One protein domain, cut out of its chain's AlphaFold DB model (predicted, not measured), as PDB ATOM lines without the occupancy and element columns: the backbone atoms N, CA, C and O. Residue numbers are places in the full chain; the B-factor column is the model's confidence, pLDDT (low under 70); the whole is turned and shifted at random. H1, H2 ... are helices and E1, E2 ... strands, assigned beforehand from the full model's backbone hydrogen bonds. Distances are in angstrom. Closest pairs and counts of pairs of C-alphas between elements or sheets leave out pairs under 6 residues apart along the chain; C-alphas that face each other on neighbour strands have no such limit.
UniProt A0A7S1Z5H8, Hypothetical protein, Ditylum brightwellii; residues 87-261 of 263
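Overview. This is residues 87 to 261 of the 263 residues of the protein "Hypothetical protein" of Ditylum brightwellii (UniProt A0A7S1Z5H8). A strongly twisted sheet of eight strands runs through the domain as the middle of three layers, with H1, H2 and H3 over one face and H4 and H5 over the other. The hairpin of E1 and E2 makes one edge of the sheet, E5 the other, and a long loop, residues 237 to 255, swings out between E7 and E8. The printed part has 175 residues with five named helices and eight named strands, in the order E1 E2 H1 E3 H2 E4 H3 E5 H4 E6 H5 E7 E8. The mixed sheet runs E2 E1 E8 E7 E3 E6 E4 E5, parallel from E8 to E5 and antiparallel at E1 and E2; the class is mixed, helices and strands. The whole is compact and rounded, with a radius of gyration of the C-alphas of 14.6 A and spans of 40 by 37 by 31 A.

Along the chain. In the sheet's order, the strands are E2, residues 95 to 98; E1, residues 87 to 90; E8, residues 256 to 260; E7, residues 230 to 236, 19.2 A long from first to last C-alpha; E3, residues 112 to 117, 16.6 A; E6, residues 194 to 201, the longest at 21.1 A; E4, residues 148 to 153, 16.5 A; and E5, residues 171 to 175, 13.0 A. The helices are H1, residues 100 to 109, 14.2 A; H2, residues 123 to 137, 21.9 A; H3, residues 160 to 167, 10.4 A; H4, residues 179 to 187, 12.2 A; and H5, residues 205 to 219, 20.7 A. E1 begins at C-alpha 87 (107.781, 41.630, 29.943), E6 at C-alpha 194 (94.577, 33.750, 44.033), and E8 ends at C-alpha 260 (107.063, 44.656, 36.255).

Arrangement. E7 and E3 are parallel neighbours at 19 degrees, with N 114 and O 232 within hydrogen-bond range at 2.9 A. On the other side of E3 is E6, parallel at 21 degrees, with N 113 and O 195 at 2.8 A. E6 and E4 are parallel, with N 151 and O 196 at 2.9 A, and so are E4 and E5, with N 150 and O 171 at 2.8 A. E8 and E7 are parallel, with N 235 and O 258 at 2.8 A. E1 and E8 are antiparallel at 167 degrees, with N 89 and O 257 at 2.8 A, and the hairpin E1 and E2 has N 88 and O 96 at 2.8 A. H5 lies over E7 and E3 at a height over the sheet of 8.5 A and runs along the strands; its closest C-alphas to E7 are those of Ala 216 and Val 231, 5.6 A apart. H4 touches H5 at a steep tilt of 46 degrees, the same way, with the C-alphas of Pro 179 and Cys 215 4.3 A apart. On the opposite face H2, at a height of 8.0 A, lies over E3, but only just, with 3 of its 15 C-alphas falling on it. H2 and H3 touch at a shallow tilt of 30 degrees, the same way, closest at the C-alphas of Gly 126 and Ala 164, 5.1 A. The sheet curls round H1, which touches H2 and is only just about perpendicular to it at 70.1 degrees, with the C-alphas of Thr 104 and Thr 132 5.5 A apart. E4, H3 and E5 form a strand-helix-strand unit, two parallel neighbour strands with a helix between; E3, H2, E4, then E5, H4, E6, and E6, H5, E7 are split ones, with another strand between their two in the sheet. The crossovers of these four units are right-handed. Every O i to N i+4 pair is within hydrogen-bond range in H1, H3, H4 and H5, and 10 of 11 in H2.

Size, cuts and confidence. The C-alphas farthest apart are those of Gly 188 and Asn 243, 41.9 A. The printed part has no cut, and the link E7 to E8, 19 residues, is long. The mean pLDDT of the printed part is 79.7, and 42 residues are under 70, among them residues 87 to 96 and 238 to 256.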
ATOM      1  N   THR A  87     107.228  42.693  30.778       61.38
ATOM      2  CA  THR A  87     107.781  41.630  29.943       61.38
ATOM      3  C   THR A  87     107.400  40.279  30.520       61.38
ATOM      4  O   THR A  87     107.554  40.058  31.714       61.38
ATOM      5  N   PHE A  88     106.934  39.360  29.677       63.09
ATOM      6  CA  PHE A  88     106.834  37.947  30.019       63.09
ATOM      7  C   PHE A  88     108.081  37.217  29.562       63.09
ATOM      8  O   PHE A  88     108.497  37.350  28.408       63.09
ATOM      9  N   VAL A  89     108.620  36.396  30.444       57.44
ATOM     10  CA  VAL A  89     109.745  35.532  30.151       57.44
ATOM     11  C   VAL A  89     109.285  34.089  30.303       57.44
ATOM     12  O   VAL A  89     108.864  33.675  31.383       57.44
ATOM     13  N   THR A  90     109.328  33.349  29.195       60.56
ATOM     14  CA  THR A  90     109.033  31.912  29.170       60.56
ATOM     15  C   THR A  90     110.286  31.073  29.408       60.56
ATOM     16  O   THR A  90     111.400  31.525  29.152       60.56
ATOM     17  N   SER A  91     110.089  29.808  29.784       54.97
ATOM     18  CA  SER A  91     111.127  28.785  30.007       54.97
ATOM     19  C   SER A  91     112.174  28.636  28.894       54.97
ATOM     20  O   SER A  91     113.297  28.219  29.147       54.97
ATOM     21  N   ASN A  92     111.840  29.012  27.658       56.75
ATOM     22  CA  ASN A  92     112.754  29.014  26.511       56.75
ATOM     23  C   ASN A  92     113.611  30.294  26.385       56.75
ATOM     24  O   ASN A  92     114.215  30.516  25.339       56.75
ATOM     25  N   GLY A  93     113.601  31.177  27.387       57.59
ATOM     26  CA  GLY A  93     114.327  32.449  27.362       57.59
ATOM     27  C   GLY A  93     113.693  33.528  26.482       57.59
ATOM     28  O   GLY A  93     114.233  34.627  26.371       57.59
ATOM     29  N   LYS A  94     112.547  33.253  25.841       62.16
ATOM     30  CA  LYS A  94     111.912  34.210  24.932       62.16
ATOM     31  C   LYS A  94     111.183  35.292  25.724       62.16
ATOM     32  O   LYS A  94     110.130  35.063  26.314       62.16
ATOM     33  N   VAL A  95     111.745  36.488  25.660       68.31
ATOM     34  CA  VAL A  95     111.175  37.733  26.170       68.31
ATOM     35  C   VAL A  95     110.039  38.168  25.242       68.31
ATOM     36  O   VAL A  95     110.214  38.263  24.024       68.31
ATOM     37  N   LYS A  96     108.854  38.413  25.803       68.06
ATOM     38  CA  LYS A  96     107.709  38.976  25.081       68.06
ATOM     39  C   LYS A  96     107.211  40.230  25.794       68.06
ATOM     40  O   LYS A  96     106.936  40.148  26.991       68.06
ATOM     41  N   PRO A  97     107.029  41.356  25.087       71.62
ATOM     42  CA  PRO A  97     106.390  42.521  25.677       71.62
ATOM     43  C   PRO A  97     104.975  42.169  26.152       71.62
ATOM     44  O   PRO A  97     104.227  41.474  25.459       71.62
ATOM     45  N   LEU A  98     104.612  42.664  27.331       73.94
ATOM     46  CA  LEU A  98     103.286  42.550  27.919       73.94
ATOM     47  C   LEU A  98     102.710  43.935  28.194       73.94
ATOM     48  O   LEU A  98     103.376  44.831  28.714       73.94
ATOM     49  N   ARG A  99     101.420  44.079  27.897       77.19
ATOM     50  CA  ARG A  99     100.625  45.221  28.348       77.19
ATOM     51  C   ARG A  99     100.212  45.002  29.802       77.19
ATOM     52  O   ARG A  99      99.987  43.863  30.206       77.19
ATOM     53  N   GLU A 100     100.017  46.081  30.553       80.44
ATOM     54  CA  GLU A 100      99.540  46.042  31.950       80.44
ATOM     55  C   GLU A 100      98.254  45.223  32.121       80.44
ATOM     56  O   GLU A 100      98.154  44.360  32.993       80.44
ATOM     57  N   ASN A 101      97.298  45.395  31.206       79.00
ATOM     58  CA  ASN A 101      96.056  44.620  31.200       79.00
ATOM     59  C   ASN A 101      96.279  43.109  31.031       79.00
ATOM     60  O   ASN A 101      95.509  42.311  31.561       79.00
ATOM     61  N   ASP A 102      97.305  42.705  30.278       80.38
ATOM     62  CA  ASP A 102      97.629  41.292  30.083       80.38
ATOM     63  C   ASP A 102      98.369  40.743  31.314       80.38
ATOM     64  O   ASP A 102      98.052  39.649  31.777       80.38
ATOM     65  N   ALA A 103      99.289  41.522  31.897       81.38
ATOM     66  CA  ALA A 103     100.011  41.166  33.119       81.38
ATOM     67  C   ALA A 103      99.060  40.984  34.314       81.38
ATOM     68  O   ALA A 103      99.063  39.932  34.949       81.38
ATOM     69  N   THR A 104      98.164  41.943  34.559       82.88
ATOM     70  CA  THR A 104      97.119  41.814  35.589       82.88
ATOM     71  C   THR A 104      96.195  40.630  35.322       82.88
ATOM     72  O   THR A 104      95.819  39.937  36.263       82.88
ATOM     73  N   ARG A 105      95.892  40.304  34.055       84.50
ATOM     74  CA  ARG A 105      95.125  39.092  33.723       84.50
ATOM     75  C   ARG A 105      95.847  37.819  34.168       84.50
ATOM     76  O   ARG A 105      95.205  36.951  34.758       84.50
ATOM     77  N   PHE A 106      97.157  37.712  33.929       86.25
ATOM     78  CA  PHE A 106      97.958  36.588  34.431       86.25
ATOM     79  C   PHE A 106      97.912  36.498  35.958       86.25
ATOM     80  O   PHE A 106      97.677  35.414  36.482       86.25
ATOM     81  N   LEU A 107      98.054  37.626  36.659       89.00
ATOM     82  CA  LEU A 107      97.986  37.671  38.124       89.00
ATOM     83  C   LEU A 107      96.609  37.235  38.642       89.00
ATOM     84  O   LEU A 107      96.523  36.419  39.552       89.00
ATOM     85  N   THR A 108      95.521  37.708  38.028       90.12
ATOM     86  CA  THR A 108      94.157  37.359  38.456       90.12
ATOM     87  C   THR A 108      93.761  35.906  38.191       90.12
ATOM     88  O   THR A 108      92.810  35.429  38.810       90.12
ATOM     89  N   ASN A 109      94.448  35.211  37.280       90.38
ATOM     90  CA  ASN A 109      94.156  33.821  36.912       90.38
ATOM     91  C   ASN A 109      95.168  32.818  37.469       90.38
ATOM     92  O   ASN A 109      94.929  31.612  37.397       90.38
ATOM     93  N   ALA A 110      96.299  33.291  37.989       91.88
ATOM     94  CA  ALA A 110      97.241  32.450  38.698       91.88
ATOM     95  C   ALA A 110      96.608  31.918  39.986       91.88
ATOM     96  O   ALA A 110      95.729  32.535  40.580       91.88
ATOM     97  N   ARG A 111      97.078  30.760  40.434       93.94
ATOM     98  CA  ARG A 111      96.712  30.212  41.736       93.94
ATOM     99  C   ARG A 111      97.634  30.746  42.821       93.94
ATOM    100  O   ARG A 111      97.176  31.047  43.920       93.94
ATOM    101  N   VAL A 112      98.915  30.878  42.490       94.19
ATOM    102  CA  VAL A 112      99.942  31.448  43.357       94.19
ATOM    103  C   VAL A 112     100.780  32.433  42.551       94.19
ATOM    104  O   VAL A 112     101.214  32.133  41.438       94.19
ATOM    105  N   VAL A 113     101.025  33.601  43.130       93.88
ATOM    106  CA  VAL A 113     101.923  34.620  42.596       93.88
ATOM    107  C   VAL A 113     103.026  34.858  43.615       93.88
ATOM    108  O   VAL A 113     102.757  35.351  44.709       93.88
ATOM    109  N   PHE A 114     104.265  34.547  43.250       92.75
ATOM    110  CA  PHE A 114     105.428  34.975  44.018       92.75
ATOM    111  C   PHE A 114     105.864  36.366  43.574       92.75
ATOM    112  O   PHE A 114     106.153  36.579  42.397       92.75
ATOM    113  N   LEU A 115     105.919  37.302  44.516       91.31
ATOM    114  CA  LEU A 115     106.503  38.616  44.292       91.31
ATOM    115  C   LEU A 115     107.989  38.570  44.656       91.31
ATOM    116  O   LEU A 115     108.348  38.154  45.756       91.31
ATOM    117  N   PHE A 116     108.842  39.026  43.749       87.19
ATOM    118  CA  PHE A 116     110.277  39.163  43.964       87.19
ATOM    119  C   PHE A 116     110.723  40.602  43.719       87.19
ATOM    120  O   PHE A 116     110.112  41.307  42.918       87.19
ATOM    121  N   TYR A 117     111.799  41.040  44.366       83.38
ATOM    122  CA  TYR A 117     112.417  42.346  44.123       83.38
ATOM    123  C   TYR A 117     113.940  42.233  44.006       83.38
ATOM    124  O   TYR A 117     114.559  41.419  44.685       83.38
ATOM    125  N   GLY A 118     114.549  43.063  43.155       72.81
ATOM    126  CA  GLY A 118     116.008  43.150  43.026       72.81
ATOM    127  C   GLY A 118     116.644  43.946  44.169       72.81
ATOM    128  O   GLY A 118     117.182  43.374  45.116       72.81
ATOM    129  N   GLU A 119     116.564  45.275  44.081       64.81
ATOM    130  CA  GLU A 119     117.193  46.188  45.051       64.81
ATOM    131  C   GLU A 119     116.184  47.037  45.845       64.81
ATOM    132  O   GLU A 119     116.427  47.305  47.017       64.81
ATOM    133  N   ASN A 120     115.020  47.376  45.269       61.47
ATOM    134  CA  ASN A 120     113.980  48.191  45.918       61.47
ATOM    135  C   ASN A 120     112.703  47.373  46.146       61.47
ATOM    136  O   ASN A 120     112.056  46.966  45.179       61.47
ATOM    137  N   SER A 121     112.348  47.124  47.410       61.69
ATOM    138  CA  SER A 121     111.410  46.052  47.763       61.69
ATOM    139  C   SER A 121     109.927  46.416  47.789       61.69
ATOM    140  O   SER A 121     109.102  45.526  47.593       61.69
ATOM    141  N   ASP A 122     109.553  47.682  47.999       60.91
ATOM    142  CA  ASP A 122     108.263  47.910  48.667       60.91
ATOM    143  C   ASP A 122     107.189  48.639  47.847       60.91
ATOM    144  O   ASP A 122     106.062  48.144  47.787       60.91
ATOM    145  N   GLU A 123     107.474  49.745  47.158       69.50
ATOM    146  CA  GLU A 123     106.392  50.611  46.641       69.50
ATOM    147  C   GLU A 123     105.543  49.971  45.529       69.50
ATOM    148  O   GLU A 123     104.309  50.040  45.555       69.50
ATOM    149  N   LEU A 124     106.176  49.261  44.589       78.81
ATOM    150  CA  LEU A 124     105.465  48.629  43.472       78.81
ATOM    151  C   LEU A 124     104.545  47.488  43.902       78.81
ATOM    152  O   LEU A 124     103.538  47.219  43.248       78.81
ATOM    153  N   SER A 125     104.864  46.820  45.009       83.69
ATOM    154  CA  SER A 125     104.074  45.688  45.487       83.69
ATOM    155  C   SER A 125     102.641  46.104  45.853       83.69
ATOM    156  O   SER A 125     101.689  45.384  45.550       83.69
ATOM    157  N   GLY A 126     102.469  47.308  46.415       85.12
ATOM    158  CA  GLY A 126     101.158  47.873  46.729       85.12
ATOM    159  C   GLY A 126     100.353  48.236  45.481       85.12
ATOM    160  O   GLY A 126      99.156  47.955  45.425       85.12
ATOM    161  N   GLN A 127     101.009  48.781  44.451       86.19
ATOM    162  CA  GLN A 127     100.364  49.080  43.169       86.19
ATOM    163  C   GLN A 127      99.884  47.801  42.473       86.19
ATOM    164  O   GLN A 127      98.743  47.731  42.018       86.19
ATOM    165  N   VAL A 128     100.720  46.756  42.454       87.50
ATOM    166  CA  VAL A 128     100.360  45.446  41.894       87.50
ATOM    167  C   VAL A 128      99.148  44.859  42.615       87.50
ATOM    168  O   VAL A 128      98.230  44.370  41.951       87.50
ATOM    169  N   LEU A 129      99.101  44.927  43.953       89.88
ATOM    170  CA  LEU A 129      97.934  44.481  44.721       89.88
ATOM    171  C   LEU A 129      96.673  45.264  44.345       89.88
ATOM    172  O   LEU A 129      95.645  44.649  44.061       89.88
ATOM    173  N   ALA A 130      96.757  46.597  44.307       89.56
ATOM    174  CA  ALA A 130      95.623  47.462  43.997       89.56
ATOM    175  C   ALA A 130      95.076  47.202  42.582       89.56
ATOM    176  O   ALA A 130      93.877  46.982  42.414       89.56
ATOM    177  N   LEU A 131      95.953  47.135  41.575       89.06
ATOM    178  CA  LEU A 131      95.570  46.869  40.185       89.06
ATOM    179  C   LEU A 131      95.005  45.456  40.007       89.06
ATOM    180  O   LEU A 131      93.988  45.271  39.335       89.06
ATOM    181  N   THR A 132      95.626  44.453  40.635       89.75
ATOM    182  CA  THR A 132      95.135  43.068  40.574       89.75
ATOM    183  C   THR A 132      93.760  42.961  41.227       89.75
ATOM    184  O   THR A 132      92.863  42.347  40.648       89.75
ATOM    185  N   LYS A 133      93.556  43.609  42.383       92.00
ATOM    186  CA  LYS A 133      92.257  43.673  43.059       92.00
ATOM    187  C   LYS A 133      91.208  44.368  42.205       92.00
ATOM    188  O   LYS A 133      90.169  43.773  41.939       92.00
ATOM    189  N   GLN A 134      91.493  45.572  41.717       91.12
ATOM    190  CA  GLN A 134      90.582  46.320  40.853       91.12
ATOM    191  C   GLN A 134      90.152  45.481  39.642       91.12
ATOM    192  O   GLN A 134      88.980  45.463  39.267       91.12
ATOM    193  N   ARG A 135      91.095  44.752  39.034       89.00
ATOM    194  CA  ARG A 135      90.813  43.897  37.881       89.00
ATOM    195  C   ARG A 135      89.973  42.673  38.247       89.00
ATOM    196  O   ARG A 135      89.093  42.306  37.466       89.00
ATOM    197  N   LYS A 136      90.236  42.064  39.406       90.31
ATOM    198  CA  LYS A 136      89.476  40.932  39.951       90.31
ATOM    199  C   LYS A 136      88.030  41.328  40.258       90.31
ATOM    200  O   LYS A 136      87.112  40.664  39.784       90.31
ATOM    201  N   ASP A 137      87.846  42.447  40.954       89.88
ATOM    202  CA  ASP A 137      86.536  42.997  41.324       89.88
ATOM    203  C   ASP A 137      85.736  43.423  40.084       89.88
ATOM    204  O   ASP A 137      84.528  43.218  40.014       89.88
ATOM    205  N   GLY A 138      86.417  43.970  39.072       87.31
ATOM    206  CA  GLY A 138      85.799  44.383  37.814       87.31
ATOM    207  C   GLY A 138      85.375  43.235  36.889       87.31
ATOM    208  O   GLY A 138      84.719  43.507  35.888       87.31
ATOM    209  N   GLN A 139      85.768  41.984  37.177       86.00
ATOM    210  CA  GLN A 139      85.381  40.769  36.433       86.00
ATOM    211  C   GLN A 139      85.479  40.903  34.902       86.00
ATOM    212  O   GLN A 139      84.631  40.428  34.144       86.00
ATOM    213  N   GLY A 140      86.524  41.587  34.427       81.12
ATOM    214  CA  GLY A 140      86.706  41.851  33.003       81.12
ATOM    215  C   GLY A 140      86.908  40.573  32.170       81.12
ATOM    216  O   GLY A 140      87.187  39.501  32.712       81.12
ATOM    217  N   PRO A 141      86.846  40.666  30.829       80.81
ATOM    218  CA  PRO A 141      87.031  39.511  29.955       80.81
ATOM    219  C   PRO A 141      88.322  38.740  30.254       80.81
ATOM    220  O   PRO A 141      89.419  39.309  30.274       80.81
ATOM    221  N   GLY A 142      88.181  37.429  30.459       82.25
ATOM    222  CA  GLY A 142      89.295  36.526  30.740       82.25
ATOM    223  C   GLY A 142      89.837  36.585  32.169       82.25
ATOM    224  O   GLY A 142      90.906  36.028  32.390       82.25
ATOM    225  N   VAL A 143      89.146  37.239  33.109       88.19
ATOM    226  CA  VAL A 143      89.428  37.184  34.552       88.19
ATOM    227  C   VAL A 143      88.571  36.093  35.186       88.19
ATOM    228  O   VAL A 143      87.356  36.058  35.001       88.19
ATOM    229  N   THR A 144      89.195  35.201  35.946       86.44
ATOM    230  CA  THR A 144      88.477  34.172  36.707       86.44
ATOM    231  C   THR A 144      87.887  34.810  37.970       86.44
ATOM    232  O   THR A 144      88.644  35.456  38.695       86.44
ATOM    233  N   PRO A 145      86.585  34.662  38.279       88.31
ATOM    234  CA  PRO A 145      86.015  35.146  39.540       88.31
ATOM    235  C   PRO A 145      86.669  34.484  40.760       88.31
ATOM    236  O   PRO A 145      87.066  33.326  40.684       88.31
ATOM    237  N   GLY A 146      86.788  35.208  41.873       90.38
ATOM    238  CA  GLY A 146      87.379  34.705  43.120       90.38
ATOM    239  C   GLY A 146      87.993  35.824  43.957       90.38
ATOM    240  O   GLY A 146      88.008  36.981  43.537       90.38
ATOM    241  N   ASN A 147      88.532  35.471  45.117       92.69
ATOM    242  CA  ASN A 147      89.159  36.404  46.045       92.69
ATOM    243  C   ASN A 147      90.685  36.413  45.902       92.69
ATOM    244  O   ASN A 147      91.301  35.462  45.416       92.69
ATOM    245  N   ILE A 148      91.300  37.499  46.361       93.88
ATOM    246  CA  ILE A 148      92.749  37.588  46.526       93.88
ATOM    247  C   ILE A 148      93.053  37.373  48.005       93.88
ATOM    248  O   ILE A 148      92.550  38.106  48.858       93.88
ATOM    249  N   LYS A 149      93.892  36.382  48.291       94.69
ATOM    250  CA  LYS A 149      94.489  36.164  49.606       94.69
ATOM    251  C   LYS A 149      95.966  36.503  49.556       94.69
ATOM    252  O   LYS A 149      96.607  36.372  48.514       94.69
ATOM    253  N   VAL A 150      96.512  36.909  50.689       94.12
ATOM    254  CA  VAL A 150      97.907  37.319  50.806       94.12
ATOM    255  C   VAL A 150      98.627  36.404  51.791       94.12
ATOM    256  O   VAL A 150      98.166  36.219  52.912       94.12
ATOM    257  N   ALA A 151      99.761  35.832  51.391       93.69
ATOM    258  CA  ALA A 151     100.660  35.136  52.309       93.69
ATOM    259  C   ALA A 151     101.756  36.104  52.761       93.69
ATOM    260  O   ALA A 151     102.541  36.576  51.941       93.69
ATOM    261  N   LEU A 152     101.794  36.406  54.056       91.25
ATOM    262  CA  LEU A 152     102.796  37.267  54.675       91.25
ATOM    263  C   LEU A 152     103.852  36.410  55.370       91.25
ATOM    264  O   LEU A 152     103.509  35.456  56.073       91.25
ATOM    265  N   GLY A 153     105.125  36.768  55.200       85.31
ATOM    266  CA  GLY A 153     106.205  36.162  55.975       85.31
ATOM    267  C   GLY A 153     106.008  36.388  57.472       85.31
ATOM    268  O   GLY A 153     105.421  37.390  57.880       85.31
ATOM    269  N   SER A 154     106.503  35.460  58.292       74.19
ATOM    270  CA  SER A 154     106.341  35.492  59.753       74.19
ATOM    271  C   SER A 154     106.756  36.821  60.399       74.19
ATOM    272  O   SER A 154     106.127  37.233  61.369       74.19
ATOM    273  N   ASP A 155     107.743  37.511  59.818       67.56
ATOM    274  CA  ASP A 155     108.297  38.773  60.326       67.56
ATOM    275  C   ASP A 155     107.752  40.024  59.602       67.56
ATOM    276  O   ASP A 155     108.239  41.131  59.808       67.56
ATOM    277  N   ALA A 156     106.747  39.881  58.730       68.00
ATOM    278  CA  ALA A 156     106.283  40.955  57.842       68.00
ATOM    279  C   ALA A 156     105.308  41.964  58.492       68.00
ATOM    280  O   ALA A 156     104.672  42.753  57.783       68.00
ATOM    281  N   ASP A 157     105.162  41.951  59.820       61.38
ATOM    282  CA  ASP A 157     104.239  42.840  60.530       61.38
ATOM    283  C   ASP A 157     104.627  44.314  60.363       61.38
ATOM    284  O   ASP A 157     105.732  44.738  60.688       61.38
ATOM    285  N   GLY A 158     103.690  45.123  59.860       62.56
ATOM    286  CA  GLY A 158     103.872  46.569  59.714       62.56
ATOM    287  C   GLY A 158     104.691  47.007  58.493       62.56
ATOM    288  O   GLY A 158     104.828  48.216  58.270       62.56
ATOM    289  N   GLY A 159     105.172  46.064  57.673       73.62
ATOM    290  CA  GLY A 159     105.826  46.347  56.392       73.62
ATOM    291  C   GLY A 159     104.869  46.964  55.363       73.62
ATOM    292  O   GLY A 159     103.647  46.817  55.477       73.62
ATOM    293  N   PHE A 160     105.403  47.643  54.343       78.88
ATOM    294  CA  PHE A 160     104.605  48.346  53.327       78.88
ATOM    295  C   PHE A 160     103.573  47.431  52.655       78.88
ATOM    296  O   PHE A 160     102.400  47.780  52.547       78.88
ATOM    297  N   PHE A 161     103.982  46.213  52.297       84.19
ATOM    298  CA  PHE A 161     103.102  45.227  51.676       84.19
ATOM    299  C   PHE A 161     101.941  44.791  52.587       84.19
ATOM    300  O   PHE A 161     100.804  44.687  52.132       84.19
ATOM    301  N   SER A 162     102.190  44.605  53.891       86.75
ATOM    302  CA  SER A 162     101.137  44.272  54.865       86.75
ATOM    303  C   SER A 162     100.116  45.411  55.023       86.75
ATOM    304  O   SER A 162      98.907  45.169  55.103       86.75
ATOM    305  N   LYS A 163     100.591  46.666  54.982       87.44
ATOM    306  CA  LYS A 163      99.745  47.865  54.995       87.44
ATOM    307  C   LYS A 163      98.918  47.964  53.718       87.44
ATOM    308  O   LYS A 163      97.714  48.175  53.808       87.44
ATOM    309  N   ALA A 164      99.532  47.745  52.557       86.00
ATOM    310  CA  ALA A 164      98.840  47.750  51.274       86.00
ATOM    311  C   ALA A 164      97.761  46.657  51.208       86.00
ATOM    312  O   ALA A 164      96.636  46.937  50.798       86.00
ATOM    313  N   ALA A 165      98.052  45.437  51.671       88.75
ATOM    314  CA  ALA A 165      97.061  44.363  51.753       88.75
ATOM    315  C   ALA A 165      95.868  44.753  52.644       88.75
ATOM    316  O   ALA A 165      94.717  44.597  52.237       88.75
ATOM    317  N   SER A 166      96.143  45.347  53.810       89.19
ATOM    318  CA  SER A 166      95.114  45.820  54.746       89.19
ATOM    319  C   SER A 166      94.270  46.964  54.168       89.19
ATOM    320  O   SER A 166      93.047  46.931  54.256       89.19
ATOM    321  N   GLN A 167      94.899  47.954  53.526       88.69
ATOM    322  CA  GLN A 167      94.212  49.079  52.870       88.69
ATOM    323  C   GLN A 167      93.301  48.621  51.725       88.69
ATOM    324  O   GLN A 167      92.266  49.230  51.476       88.69
ATOM    325  N   ASN A 168      93.669  47.529  51.054       85.94
ATOM    326  CA  ASN A 168      92.870  46.907  50.004       85.94
ATOM    327  C   ASN A 168      91.852  45.880  50.545       85.94
ATOM    328  O   ASN A 168      91.179  45.228  49.749       85.94
ATOM    329  N   GLY A 169      91.728  45.715  51.869       86.88
ATOM    330  CA  GLY A 169      90.783  44.781  52.490       86.88
ATOM    331  C   GLY A 169      91.042  43.310  52.147       86.88
ATOM    332  O   GLY A 169      90.094  42.536  52.030       86.88
ATOM    333  N   LEU A 170      92.305  42.930  51.921       90.44
ATOM    334  CA  LEU A 170      92.689  41.570  51.546       90.44
ATOM    335  C   LEU A 170      92.893  40.682  52.779       90.44
ATOM    336  O   LEU A 170      93.487  41.101  53.772       90.44
ATOM    337  N   GLU A 171      92.449  39.426  52.694       90.00
ATOM    338  CA  GLU A 171      92.683  38.426  53.740       90.00
ATOM    339  C   GLU A 171      94.162  38.021  53.744       90.00
ATOM    340  O   GLU A 171      94.669  37.497  52.748       90.00
ATOM    341  N   ALA A 172      94.853  38.253  54.861       90.00
ATOM    342  CA  ALA A 172      96.267  37.937  55.017       90.00
ATOM    343  C   ALA A 172      96.482  36.760  55.978       90.00
ATOM    344  O   ALA A 172      95.981  36.755  57.101       90.00
ATOM    345  N   ALA A 173      97.277  35.783  55.550       88.31
ATOM    346  CA  ALA A 173      97.711  34.654  56.358       88.31
ATOM    347  C   ALA A 173      99.216  34.756  56.620       88.31
ATOM    348  O   ALA A 173     100.007  34.875  55.684       88.31
ATOM    349  N   LYS A 174      99.620  34.678  57.891       87.94
ATOM    350  CA  LYS A 174     101.036  34.570  58.258       87.94
ATOM    351  C   LYS A 174     101.513  33.142  58.044       87.94
ATOM    352  O   LYS A 174     100.875  32.198  58.513       87.94
ATOM    353  N   SER A 175     102.627  32.976  57.346       85.50
ATOM    354  CA  SER A 175     103.218  31.664  57.117       85.50
ATOM    355  C   SER A 175     104.705  31.761  56.815       85.50
ATOM    356  O   SER A 175     105.220  32.815  56.444       85.50
ATOM    357  N   GLN A 176     105.390  30.628  56.932       87.38
ATOM    358  CA  GLN A 176     106.695  30.487  56.303       87.38
ATOM    359  C   GLN A 176     106.493  30.566  54.788       87.38
ATOM    360  O   GLN A 176     105.579  29.954  54.237       87.38
ATOM    361  N   LEU A 177     107.318  31.360  54.109       89.38
ATOM    362  CA  LEU A 177     107.180  31.581  52.667       89.38
ATOM    363  C   LEU A 177     107.936  30.539  51.832       89.38
ATOM    364  O   LEU A 177     108.281  30.798  50.679       89.38
ATOM    365  N   ASP A 178     108.206  29.371  52.418       91.75
ATOM    366  CA  ASP A 178     108.795  28.248  51.707       91.75
ATOM    367  C   ASP A 178     107.761  27.582  50.773       91.75
ATOM    368  O   ASP A 178     106.549  27.632  51.034       91.75
ATOM    369  N   PRO A 179     108.209  26.915  49.693       92.25
ATOM    370  CA  PRO A 179     107.315  26.350  48.687       92.25
ATOM    371  C   PRO A 179     106.233  25.402  49.223       92.25
ATOM    372  O   PRO A 179     105.118  25.396  48.696       92.25
ATOM    373  N   LYS A 180     106.518  24.613  50.271       94.44
ATOM    374  CA  LYS A 180     105.570  23.627  50.819       94.44
ATOM    375  C   LYS A 180     104.487  24.299  51.654       94.44
ATOM    376  O   LYS A 180     103.312  23.947  51.528       94.44
ATOM    377  N   SER A 181     104.864  25.273  52.477       94.06
ATOM    378  CA  SER A 181     103.916  26.068  53.260       94.06
ATOM    379  C   SER A 181     102.981  26.870  52.353       94.06
ATOM    380  O   SER A 181     101.760  26.826  52.531       94.06
ATOM    381  N   VAL A 182     103.522  27.505  51.307       95.12
ATOM    382  CA  VAL A 182     102.725  28.226  50.302       95.12
ATOM    383  C   VAL A 182     101.798  27.276  49.536       95.12
ATOM    384  O   VAL A 182     100.614  27.577  49.379       95.12
ATOM    385  N   ALA A 183     102.282  26.101  49.120       94.81
ATOM    386  CA  ALA A 183     101.455  25.095  48.450       94.81
ATOM    387  C   ALA A 183     100.282  24.626  49.327       94.81
ATOM    388  O   ALA A 183      99.151  24.498  48.852       94.81
ATOM    389  N   LYS A 184     100.518  24.441  50.632       94.75
ATOM    390  CA  LYS A 184      99.464  24.092  51.590       94.75
ATOM    391  C   LYS A 184      98.395  25.185  51.677       94.75
ATOM    392  O   LYS A 184      97.210  24.863  51.622       94.75
ATOM    393  N   LEU A 185      98.787  26.459  51.751       94.38
ATOM    394  CA  LEU A 185      97.835  27.577  51.711       94.38
ATOM    395  C   LEU A 185      97.041  27.594  50.398       94.38
ATOM    396  O   LEU A 185      95.817  27.716  50.416       94.38
ATOM    397  N   ALA A 186      97.722  27.403  49.266       93.50
ATOM    398  CA  ALA A 186      97.109  27.384  47.942       93.50
ATOM    399  C   ALA A 186      96.109  26.229  47.750       93.50
ATOM    400  O   ALA A 186      95.129  26.373  47.012       93.50
ATOM    401  N   SER A 187      96.322  25.094  48.423       91.81
ATOM    402  CA  SER A 187      95.403  23.949  48.392       91.81
ATOM    403  C   SER A 187      94.071  24.225  49.103       91.81
ATOM    404  O   SER A 187      93.048  23.671  48.711       91.81
ATOM    405  N   GLY A 188      94.066  25.118  50.099       90.44
ATOM    406  CA  GLY A 188      92.871  25.494  50.865       90.44
ATOM    407  C   GLY A 188      92.028  26.604  50.235       90.44
ATOM    408  O   GLY A 188      91.011  26.998  50.800       90.44
ATOM    409  N   LEU A 189      92.450  27.142  49.094       91.81
ATOM    410  CA  LEU A 189      91.762  28.230  48.405       91.81
ATOM    411  C   LEU A 189      90.528  27.739  47.613       91.81
ATOM    412  O   LEU A 189      90.526  26.636  47.060       91.81
ATOM    413  N   GLY A 190      89.495  28.574  47.476       90.56
ATOM    414  CA  GLY A 190      88.319  28.283  46.646       90.56
ATOM    415  C   GLY A 190      88.626  28.349  45.147       90.56
ATOM    416  O   GLY A 190      89.668  28.856  44.740       90.56
ATOM    417  N   GLY A 191      87.748  27.826  44.288       89.62
ATOM    418  CA  GLY A 191      87.944  27.900  42.834       89.62
ATOM    419  C   GLY A 191      88.075  29.348  42.349       89.62
ATOM    420  O   GLY A 191      87.220  30.171  42.652       89.62
ATOM    421  N   GLY A 192      89.149  29.653  41.613       89.06
ATOM    422  CA  GLY A 192      89.423  30.999  41.102       89.06
ATOM    423  C   GLY A 192      90.056  31.971  42.104       89.06
ATOM    424  O   GLY A 192      90.463  33.058  41.696       89.06
ATOM    425  N   ASP A 193      90.215  31.598  43.375       93.12
ATOM    426  CA  ASP A 193      90.991  32.387  44.337       93.12
ATOM    427  C   ASP A 193      92.489  32.384  43.986       93.12
ATOM    428  O   ASP A 193      93.035  31.370  43.527       93.12
ATOM    429  N   VAL A 194      93.148  33.507  44.277       94.00
ATOM    430  CA  VAL A 194      94.577  33.750  44.033       94.00
ATOM    431  C   VAL A 194      95.295  33.961  45.360       94.00
ATOM    432  O   VAL A 194      94.854  34.774  46.172       94.00
ATOM    433  N   LEU A 195      96.426  33.284  45.568       95.50
ATOM    434  CA  LEU A 195      97.358  33.582  46.654       95.50
ATOM    435  C   LEU A 195      98.490  34.475  46.141       95.50
ATOM    436  O   LEU A 195      99.261  34.051  45.283       95.50
ATOM    437  N   ILE A 196      98.637  35.680  46.684       94.56
ATOM    438  CA  ILE A 196      99.792  36.543  46.421       94.56
ATOM    439  C   ILE A 196     100.746  36.441  47.608       94.56
ATOM    440  O   ILE A 196     100.397  36.773  48.738       94.56
ATOM    441  N   VAL A 197     101.954  35.955  47.354       93.81
ATOM    442  CA  VAL A 197     103.004  35.806  48.360       93.81
ATOM    443  C   VAL A 197     103.746  37.129  48.503       93.81
ATOM    444  O   VAL A 197     104.060  37.771  47.501       93.81
ATOM    445  N   SER A 198     104.022  37.544  49.741       90.62
ATOM    446  CA  SER A 198     104.713  38.802  50.013       90.62
ATOM    447  C   SER A 198     106.073  38.890  49.321       90.62
ATOM    448  O   SER A 198     106.733  37.854  49.197       90.62
ATOM    449  N   PRO A 199     106.504  40.100  48.908       89.00
ATOM    450  CA  PRO A 199     107.761  40.299  48.203       89.00
ATOM    451  C   PRO A 199     108.950  39.661  48.919       89.00
ATOM    452  O   PRO A 199     109.136  39.848  50.121       89.00
ATOM    453  N   GLN A 200     109.763  38.927  48.166       87.38
ATOM    454  CA  GLN A 200     111.019  38.340  48.626       87.38
ATOM    455  C   GLN A 200     112.181  38.891  47.805       87.38
ATOM    456  O   GLN A 200     112.025  39.221  46.628       87.38
ATOM    457  N   LYS A 201     113.369  38.978  48.403       84.62
ATOM    458  CA  LYS A 201     114.561  39.357  47.645       84.62
ATOM    459  C   LYS A 201     114.820  38.298  46.570       84.62
ATOM    460  O   LYS A 201     114.942  37.119  46.892       84.62
ATOM    461  N   SER A 202     114.912  38.726  45.316       82.38
ATOM    462  CA  SER A 202     115.242  37.867  44.179       82.38
ATOM    463  C   SER A 202     116.630  37.264  44.383       82.38
ATOM    464  O   SER A 202     117.608  37.991  44.577       82.38
ATOM    465  N   GLY A 203     116.726  35.939  44.273       76.06
ATOM    466  CA  GLY A 203     118.006  35.231  44.183       76.06
ATOM    467  C   GLY A 203     118.555  35.184  42.752       76.06
ATOM    468  O   GLY A 203     119.611  34.602  42.519       76.06
ATOM    469  N   GLY A 204     117.825  35.768  41.796       72.88
ATOM    470  CA  GLY A 204     118.032  35.627  40.359       72.88
ATOM    471  C   GLY A 204     116.998  34.679  39.748       72.88
ATOM    472  O   GLY A 204     116.430  33.828  40.434       72.88
ATOM    473  N   THR A 205     116.772  34.792  38.436       71.69
ATOM    474  CA  THR A 205     115.680  34.096  37.729       71.69
ATOM    475  C   THR A 205     115.671  32.583  37.960       71.69
ATOM    476  O   THR A 205     114.603  32.000  38.099       71.69
ATOM    477  N   ALA A 206     116.842  31.949  38.058       71.94
ATOM    478  CA  ALA A 206     116.968  30.518  38.331       71.94
ATOM    479  C   ALA A 206     116.502  30.126  39.742       71.94
ATOM    480  O   ALA A 206     115.769  29.152  39.915       71.94
ATOM    481  N   SER A 207     116.919  30.897  40.751       78.94
ATOM    482  CA  SER A 207     116.530  30.677  42.146       78.94
ATOM    483  C   SER A 207     115.030  30.903  42.328       78.94
ATOM    484  O   SER A 207     114.334  30.080  42.920       78.94
ATOM    485  N   ASP A 208     114.517  31.986  41.750       84.00
ATOM    486  CA  ASP A 208     113.107  32.352  41.829       84.00
ATOM    487  C   ASP A 208     112.231  31.317  41.099       84.00
ATOM    488  O   ASP A 208     111.187  30.895  41.601       84.00
ATOM    489  N   ALA A 209     112.678  30.839  39.933       80.00
ATOM    490  CA  ALA A 209     112.003  29.780  39.190       80.00
ATOM    491  C   ALA A 209     112.000  28.444  39.929       80.00
ATOM    492  O   ALA A 209     111.015  27.714  39.861       80.00
ATOM    493  N   ARG A 210     113.070  28.129  40.665       84.50
ATOM    494  CA  ARG A 210     113.111  26.940  41.513       84.50
ATOM    495  C   ARG A 210     112.034  26.995  42.593       84.50
ATOM    496  O   ARG A 210     111.319  26.013  42.757       84.50
ATOM    497  N   LEU A 211     111.862  28.133  43.267       89.06
ATOM    498  CA  LEU A 211     110.792  28.309  44.260       89.06
ATOM    499  C   LEU A 211     109.402  28.128  43.634       89.06
ATOM    500  O   LEU A 211     108.551  27.436  44.195       89.06
ATOM    501  N   VAL A 212     109.192  28.701  42.447       89.81
ATOM    502  CA  VAL A 212     107.950  28.554  41.675       89.81
ATOM    503  C   VAL A 212     107.692  27.093  41.300       89.81
ATOM    504  O   VAL A 212     106.597  26.594  41.550       89.81
ATOM    505  N   ALA A 213     108.682  26.395  40.745       87.62
ATOM    506  CA  ALA A 213     108.561  25.006  40.313       87.62
ATOM    507  C   ALA A 213     108.362  24.043  41.494       87.62
ATOM    508  O   ALA A 213     107.522  23.144  41.426       87.62
ATOM    509  N   GLU A 214     109.082  24.247  42.600       91.12
ATOM    510  CA  GLU A 214     108.903  23.467  43.828       91.12
ATOM    511  C   GLU A 214     107.505  23.680  44.423       91.12
ATOM    512  O   GLU A 214     106.870  22.715  44.854       91.12
ATOM    513  N   CYS A 215     106.989  24.912  44.396       92.88
ATOM    514  CA  CYS A 215     105.643  25.219  44.879       92.88
ATOM    515  C   CYS A 215     104.572  24.616  43.964       92.88
ATOM    516  O   CYS A 215     103.629  23.997  44.453       92.88
ATOM    517  N   ALA A 216     104.742  24.744  42.645       90.31
ATOM    518  CA  ALA A 216     103.850  24.162  41.649       90.31
ATOM    519  C   ALA A 216     103.763  22.641  41.821       90.31
ATOM    520  O   ALA A 216     102.673  22.098  41.983       90.31
ATOM    521  N   SER A 217     104.914  21.974  41.924       90.69
ATOM    522  CA  SER A 217     105.001  20.537  42.191       90.69
ATOM    523  C   SER A 217     104.318  20.152  43.510       90.69
ATOM    524  O   SER A 217     103.464  19.265  43.531       90.69
ATOM    525  N   ALA A 218     104.606  20.864  44.605       93.31
ATOM    526  CA  ALA A 218     104.010  20.588  45.914       93.31
ATOM    527  C   ALA A 218     102.488  20.819  45.956       93.31
ATOM    528  O   ALA A 218     101.786  20.147  46.710       93.31
ATOM    529  N   ALA A 219     101.977  21.757  45.158       90.69
ATOM    530  CA  ALA A 219     100.553  22.064  45.047       90.69
ATOM    531  C   ALA A 219      99.829  21.237  43.969       90.69
ATOM    532  O   ALA A 219      98.615  21.376  43.827       90.69
ATOM    533  N   ASN A 220     100.550  20.395  43.215       91.31
ATOM    534  CA  ASN A 220     100.053  19.709  42.019       91.31
ATOM    535  C   ASN A 220      99.447  20.688  40.987       91.31
ATOM    536  O   ASN A 220      98.332  20.508  40.496       91.31
ATOM    537  N   LEU A 221     100.189  21.759  40.708       89.12
ATOM    538  CA  LEU A 221      99.871  22.828  39.767       89.12
ATOM    539  C   LEU A 221     100.953  22.928  38.687       89.12
ATOM    540  O   LEU A 221     102.070  22.441  38.851       89.12
ATOM    541  N   GLU A 222     100.632  23.616  37.597       87.38
ATOM    542  CA  GLU A 222     101.591  23.935  36.538       87.38
ATOM    543  C   GLU A 222     102.320  25.258  36.822       87.38
ATOM    544  O   GLU A 222     101.802  26.149  37.505       87.38
ATOM    545  N   VAL A 223     103.519  25.411  36.257       84.81
ATOM    546  CA  VAL A 223     104.206  26.706  36.189       84.81
ATOM    547  C   VAL A 223     103.584  27.527  35.055       84.81
ATOM    548  O   VAL A 223     103.583  27.106  33.900       84.81
ATOM    549  N   GLY A 224     103.042  28.705  35.373       75.75
ATOM    550  CA  GLY A 224     102.313  29.559  34.425       75.75
ATOM    551  C   GLY A 224     100.903  29.942  34.893       75.75
ATOM    552  O   GLY A 224     100.370  29.388  35.845       75.75
ATOM    553  N   GLY A 225     100.285  30.936  34.239       62.81
ATOM    554  CA  GLY A 225      99.029  31.552  34.715       62.81
ATOM    555  C   GLY A 225      97.898  31.667  33.685       62.81
ATOM    556  O   GLY A 225      96.946  32.409  33.901       62.81
ATOM    557  N   ALA A 226      97.997  31.016  32.522       55.94
ATOM    558  CA  ALA A 226      97.179  31.409  31.372       55.94
ATOM    559  C   ALA A 226      95.719  30.910  31.384       55.94
ATOM    560  O   ALA A 226      94.865  31.637  30.869       55.94
ATOM    561  N   LYS A 227      95.410  29.700  31.890       55.50
ATOM    562  CA  LYS A 227      94.058  29.109  31.718       55.50
ATOM    563  C   LYS A 227      93.489  28.238  32.850       55.50
ATOM    564  O   LYS A 227      92.282  28.022  32.835       55.50
ATOM    565  N   SER A 228      94.279  27.757  33.806       57.81
ATOM    566  CA  SER A 228      93.831  26.706  34.747       57.81
ATOM    567  C   SER A 228      94.207  26.949  36.210       57.81
ATOM    568  O   SER A 228      93.958  26.091  37.052       57.81
ATOM    569  N   GLY A 229      94.768  28.116  36.532       78.69
ATOM    570  CA  GLY A 229      95.463  28.293  37.800       78.69
ATOM    571  C   GLY A 229      96.820  27.593  37.760       78.69
ATOM    572  O   GLY A 229      96.956  26.448  37.345       78.69
ATOM    573  N   GLY A 230      97.844  28.319  38.173       88.94
ATOM    574  CA  GLY A 230      99.200  27.805  38.280       88.94
ATOM    575  C   GLY A 230     100.060  28.752  39.096       88.94
ATOM    576  O   GLY A 230      99.539  29.671  39.738       88.94
ATOM    577  N   VAL A 231     101.361  28.508  39.111       90.88
ATOM    578  CA  VAL A 231     102.311  29.295  39.897       90.88
ATOM    579  C   VAL A 231     103.123  30.175  38.959       90.88
ATOM    580  O   VAL A 231     103.704  29.689  37.988       90.88
ATOM    581  N   ILE A 232     103.161  31.474  39.237       90.44
ATOM    582  CA  ILE A 232     103.963  32.441  38.483       90.44
ATOM    583  C   ILE A 232     104.858  33.244  39.420       90.44
ATOM    584  O   ILE A 232     104.547  33.407  40.602       90.44
ATOM    585  N   SER A 233     105.948  33.774  38.874       89.44
ATOM    586  CA  SER A 233     106.756  34.792  39.537       89.44
ATOM    587  C   SER A 233     106.565  36.157  38.885       89.44
ATOM    588  O   SER A 233     106.393  36.281  37.671       89.44
ATOM    589  N   LEU A 234     106.606  37.195  39.709       88.81
ATOM    590  CA  LEU A 234     106.607  38.592  39.309       88.81
ATOM    591  C   LEU A 234     107.852  39.250  39.902       88.81
ATOM    592  O   LEU A 234     107.943  39.391  41.118       88.81
ATOM    593  N   LEU A 235     108.798  39.655  39.059       85.75
ATOM    594  CA  LEU A 235     109.955  40.435  39.479       85.75
ATOM    595  C   LEU A 235     109.626  41.928  39.367       85.75
ATOM    596  O   LEU A 235     109.483  42.470  38.269       85.75
ATOM    597  N   LEU A 236     109.508  42.579  40.519       83.94
ATOM    598  CA  LEU A 236     109.289  44.011  40.667       83.94
ATOM    599  C   LEU A 236     110.595  44.762  40.403       83.94
ATOM    600  O   LEU A 236     111.640  44.408  40.952       83.94
ATOM    601  N   ASN A 237     110.523  45.810  39.579       76.06
ATOM    602  CA  ASN A 237     111.678  46.589  39.138       76.06
ATOM    603  C   ASN A 237     112.815  45.701  38.610       76.06
ATOM    604  O   ASN A 237     113.971  45.829  39.011       76.06
ATOM    605  N   GLY A 238     112.479  44.784  37.697       69.38
ATOM    606  CA  GLY A 238     113.486  44.009  36.976       69.38
ATOM    607  C   GLY A 238     114.463  44.899  36.180       69.38
ATOM    608  O   GLY A 238     114.275  46.116  36.073       69.38
ATOM    609  N   PRO A 239     115.494  44.316  35.550       64.19
ATOM    610  CA  PRO A 239     116.375  45.062  34.654       64.19
ATOM    611  C   PRO A 239     115.570  45.649  33.479       64.19
ATOM    612  O   PRO A 239     114.828  44.931  32.807       64.19
ATOM    613  N   ARG A 240     115.689  46.968  33.256       59.12
ATOM    614  CA  ARG A 240     114.939  47.728  32.231       59.12
ATOM    615  C   ARG A 240     115.546  47.647  30.823       59.12
ATOM    616  O   ARG A 240     114.927  48.114  29.871       59.12
ATOM    617  N   ALA A 241     116.762  47.124  30.666       49.62
ATOM    618  CA  ALA A 241     117.496  47.258  29.411       49.62
ATOM    619  C   ALA A 241     117.152  46.139  28.401       49.62
ATOM    620  O   ALA A 241     117.274  44.963  28.734       49.62
ATOM    621  N   PRO A 242     116.827  46.474  27.136       40.97
ATOM    622  CA  PRO A 242     116.611  45.494  26.063       40.97
ATOM    623  C   PRO A 242     117.893  44.759  25.621       40.97
ATOM    624  O   PRO A 242     117.799  43.769  24.904       40.97
ATOM    625  N   ASN A 243     119.068  45.227  26.067       43.81
ATOM    626  CA  ASN A 243     120.396  44.680  25.751       43.81
ATOM    627  C   ASN A 243     121.198  44.253  26.992       43.81
ATOM    628  O   ASN A 243     122.364  43.892  26.862       43.81
ATOM    629  N   SER A 244     120.633  44.326  28.204       46.00
ATOM    630  CA  SER A 244     121.240  43.563  29.294       46.00
ATOM    631  C   SER A 244     120.939  42.115  28.982       46.00
ATOM    632  O   SER A 244     119.759  41.791  28.840       46.00
ATOM    633  N   ASP A 245     121.968  41.282  28.854       45.69
ATOM    634  CA  ASP A 245     121.842  39.833  28.864       45.69
ATOM    635  C   ASP A 245     121.006  39.442  30.085       45.69
ATOM    636  O   ASP A 245     121.515  39.249  31.191       45.69
ATOM    637  N   LEU A 246     119.689  39.397  29.900       43.53
ATOM    638  CA  LEU A 246     118.740  38.815  30.815       43.53
ATOM    639  C   LEU A 246     119.144  37.346  30.789       43.53
ATOM    640  O   LEU A 246     118.700  36.581  29.933       43.53
ATOM    641  N   LYS A 247     120.084  36.979  31.669       43.00
ATOM    642  CA  LYS A 247     120.505  35.603  31.927       43.00
ATOM    643  C   LYS A 247     119.345  34.907  32.626       43.00
ATOM    644  O   LYS A 247     119.371  34.585  33.804       43.00
ATOM    645  N   VAL A 248     118.279  34.733  31.859       46.19
ATOM    646  CA  VAL A 248     117.036  34.058  32.214       46.19
ATOM    647  C   VAL A 248     117.285  32.564  32.391       46.19
ATOM    648  O   VAL A 248     116.473  31.863  32.986       46.19
ATOM    649  N   VAL A 249     118.421  32.075  31.899       40.38
ATOM    650  CA  VAL A 249     118.774  30.668  31.917       40.38
ATOM    651  C   VAL A 249     120.057  30.491  32.711       40.38
ATOM    652  O   VAL A 249     121.156  30.490  32.168       40.38
ATOM    653  N   GLU A 250     119.897  30.278  34.007       46.78
ATOM    654  CA  GLU A 250     120.805  29.416  34.749       46.78
ATOM    655  C   GLU A 250     119.960  28.214  35.210       46.78
ATOM    656  O   GLU A 250     118.864  28.376  35.736       46.78
ATOM    657  N   ALA A 251     120.419  26.994  34.927       46.38
ATOM    658  CA  ALA A 251     119.850  25.713  35.381       46.38
ATOM    659  C   ALA A 251     118.649  25.064  34.643       46.38
ATOM    660  O   ALA A 251     118.243  23.980  35.053       46.38
ATOM    661  N   GLY A 252     118.121  25.609  33.539       49.53
ATOM    662  CA  GLY A 252     117.177  24.865  32.673       49.53
ATOM    663  C   GLY A 252     115.810  24.525  33.294       49.53
ATOM    664  O   GLY A 252     115.143  23.598  32.840       49.53
ATOM    665  N   LEU A 253     115.395  25.259  34.330       53.97
ATOM    666  CA  LEU A 253     114.080  25.123  34.960       53.97
ATOM    667  C   LEU A 253     113.024  25.928  34.194       53.97
ATOM    668  O   LEU A 253     113.311  27.007  33.673       53.97
ATOM    669  N   GLU A 254     111.789  25.425  34.143       56.34
ATOM    670  CA  GLU A 254     110.693  26.175  33.535       56.34
ATOM    671  C   GLU A 254     110.384  27.431  34.355       56.34
ATOM    672  O   GLU A 254     110.061  27.354  35.538       56.34
ATOM    673  N   THR A 255     110.488  28.600  33.720       60.88
ATOM    674  CA  THR A 255     110.208  29.891  34.351       60.88
ATOM    675  C   THR A 255     108.968  30.522  33.714       60.88
ATOM    676  O   THR A 255     108.753  30.455  32.500       60.88
ATOM    677  N   SER A 256     108.106  31.099  34.550       65.75
ATOM    678  CA  SER A 256     107.012  31.983  34.137       65.75
ATOM    679  C   SER A 256     107.151  33.268  34.930       65.75
ATOM    680  O   SER A 256     106.490  33.446  35.955       65.75
ATOM    681  N   THR A 257     108.067  34.123  34.479       74.88
ATOM    682  CA  THR A 257     108.410  35.364  35.170       74.88
ATOM    683  C   THR A 257     107.857  36.551  34.407       74.88
ATOM    684  O   THR A 257     108.135  36.740  33.223       74.88
ATOM    685  N   ILE A 258     107.072  37.369  35.096       78.38
ATOM    686  CA  ILE A 258     106.676  38.686  34.614       78.38
ATOM    687  C   ILE A 258     107.664  39.696  35.208       78.38
ATOM    688  O   ILE A 258     107.883  39.713  36.414       78.38
ATOM    689  N   LEU A 259     108.268  40.534  34.373       78.06
ATOM    690  CA  LEU A 259     109.029  41.701  34.812       78.06
ATOM    691  C   LEU A 259     108.069  42.888  34.866       78.06
ATOM    692  O   LEU A 259     107.446  43.211  33.849       78.06
ATOM    693  N   TRP A 260     107.941  43.510  36.035       80.44
ATOM    694  CA  TRP A 260     107.063  44.656  36.255       80.44
ATOM    695  C   TRP A 260     107.884  45.908  36.532       80.44
ATOM    696  O   TRP A 260     108.653  45.940  37.493       80.44
ATOM    697  N   TYR A 261     107.718  46.940  35.707       73.12
ATOM    698  CA  TYR A 261     108.414  48.213  35.857       73.12
ATOM    699  C   TYR A 261     107.458  49.296  36.359       73.12
ATOM    700  O   TYR A 261     106.270  49.271  36.042       73.12
TER     701      TYR A 261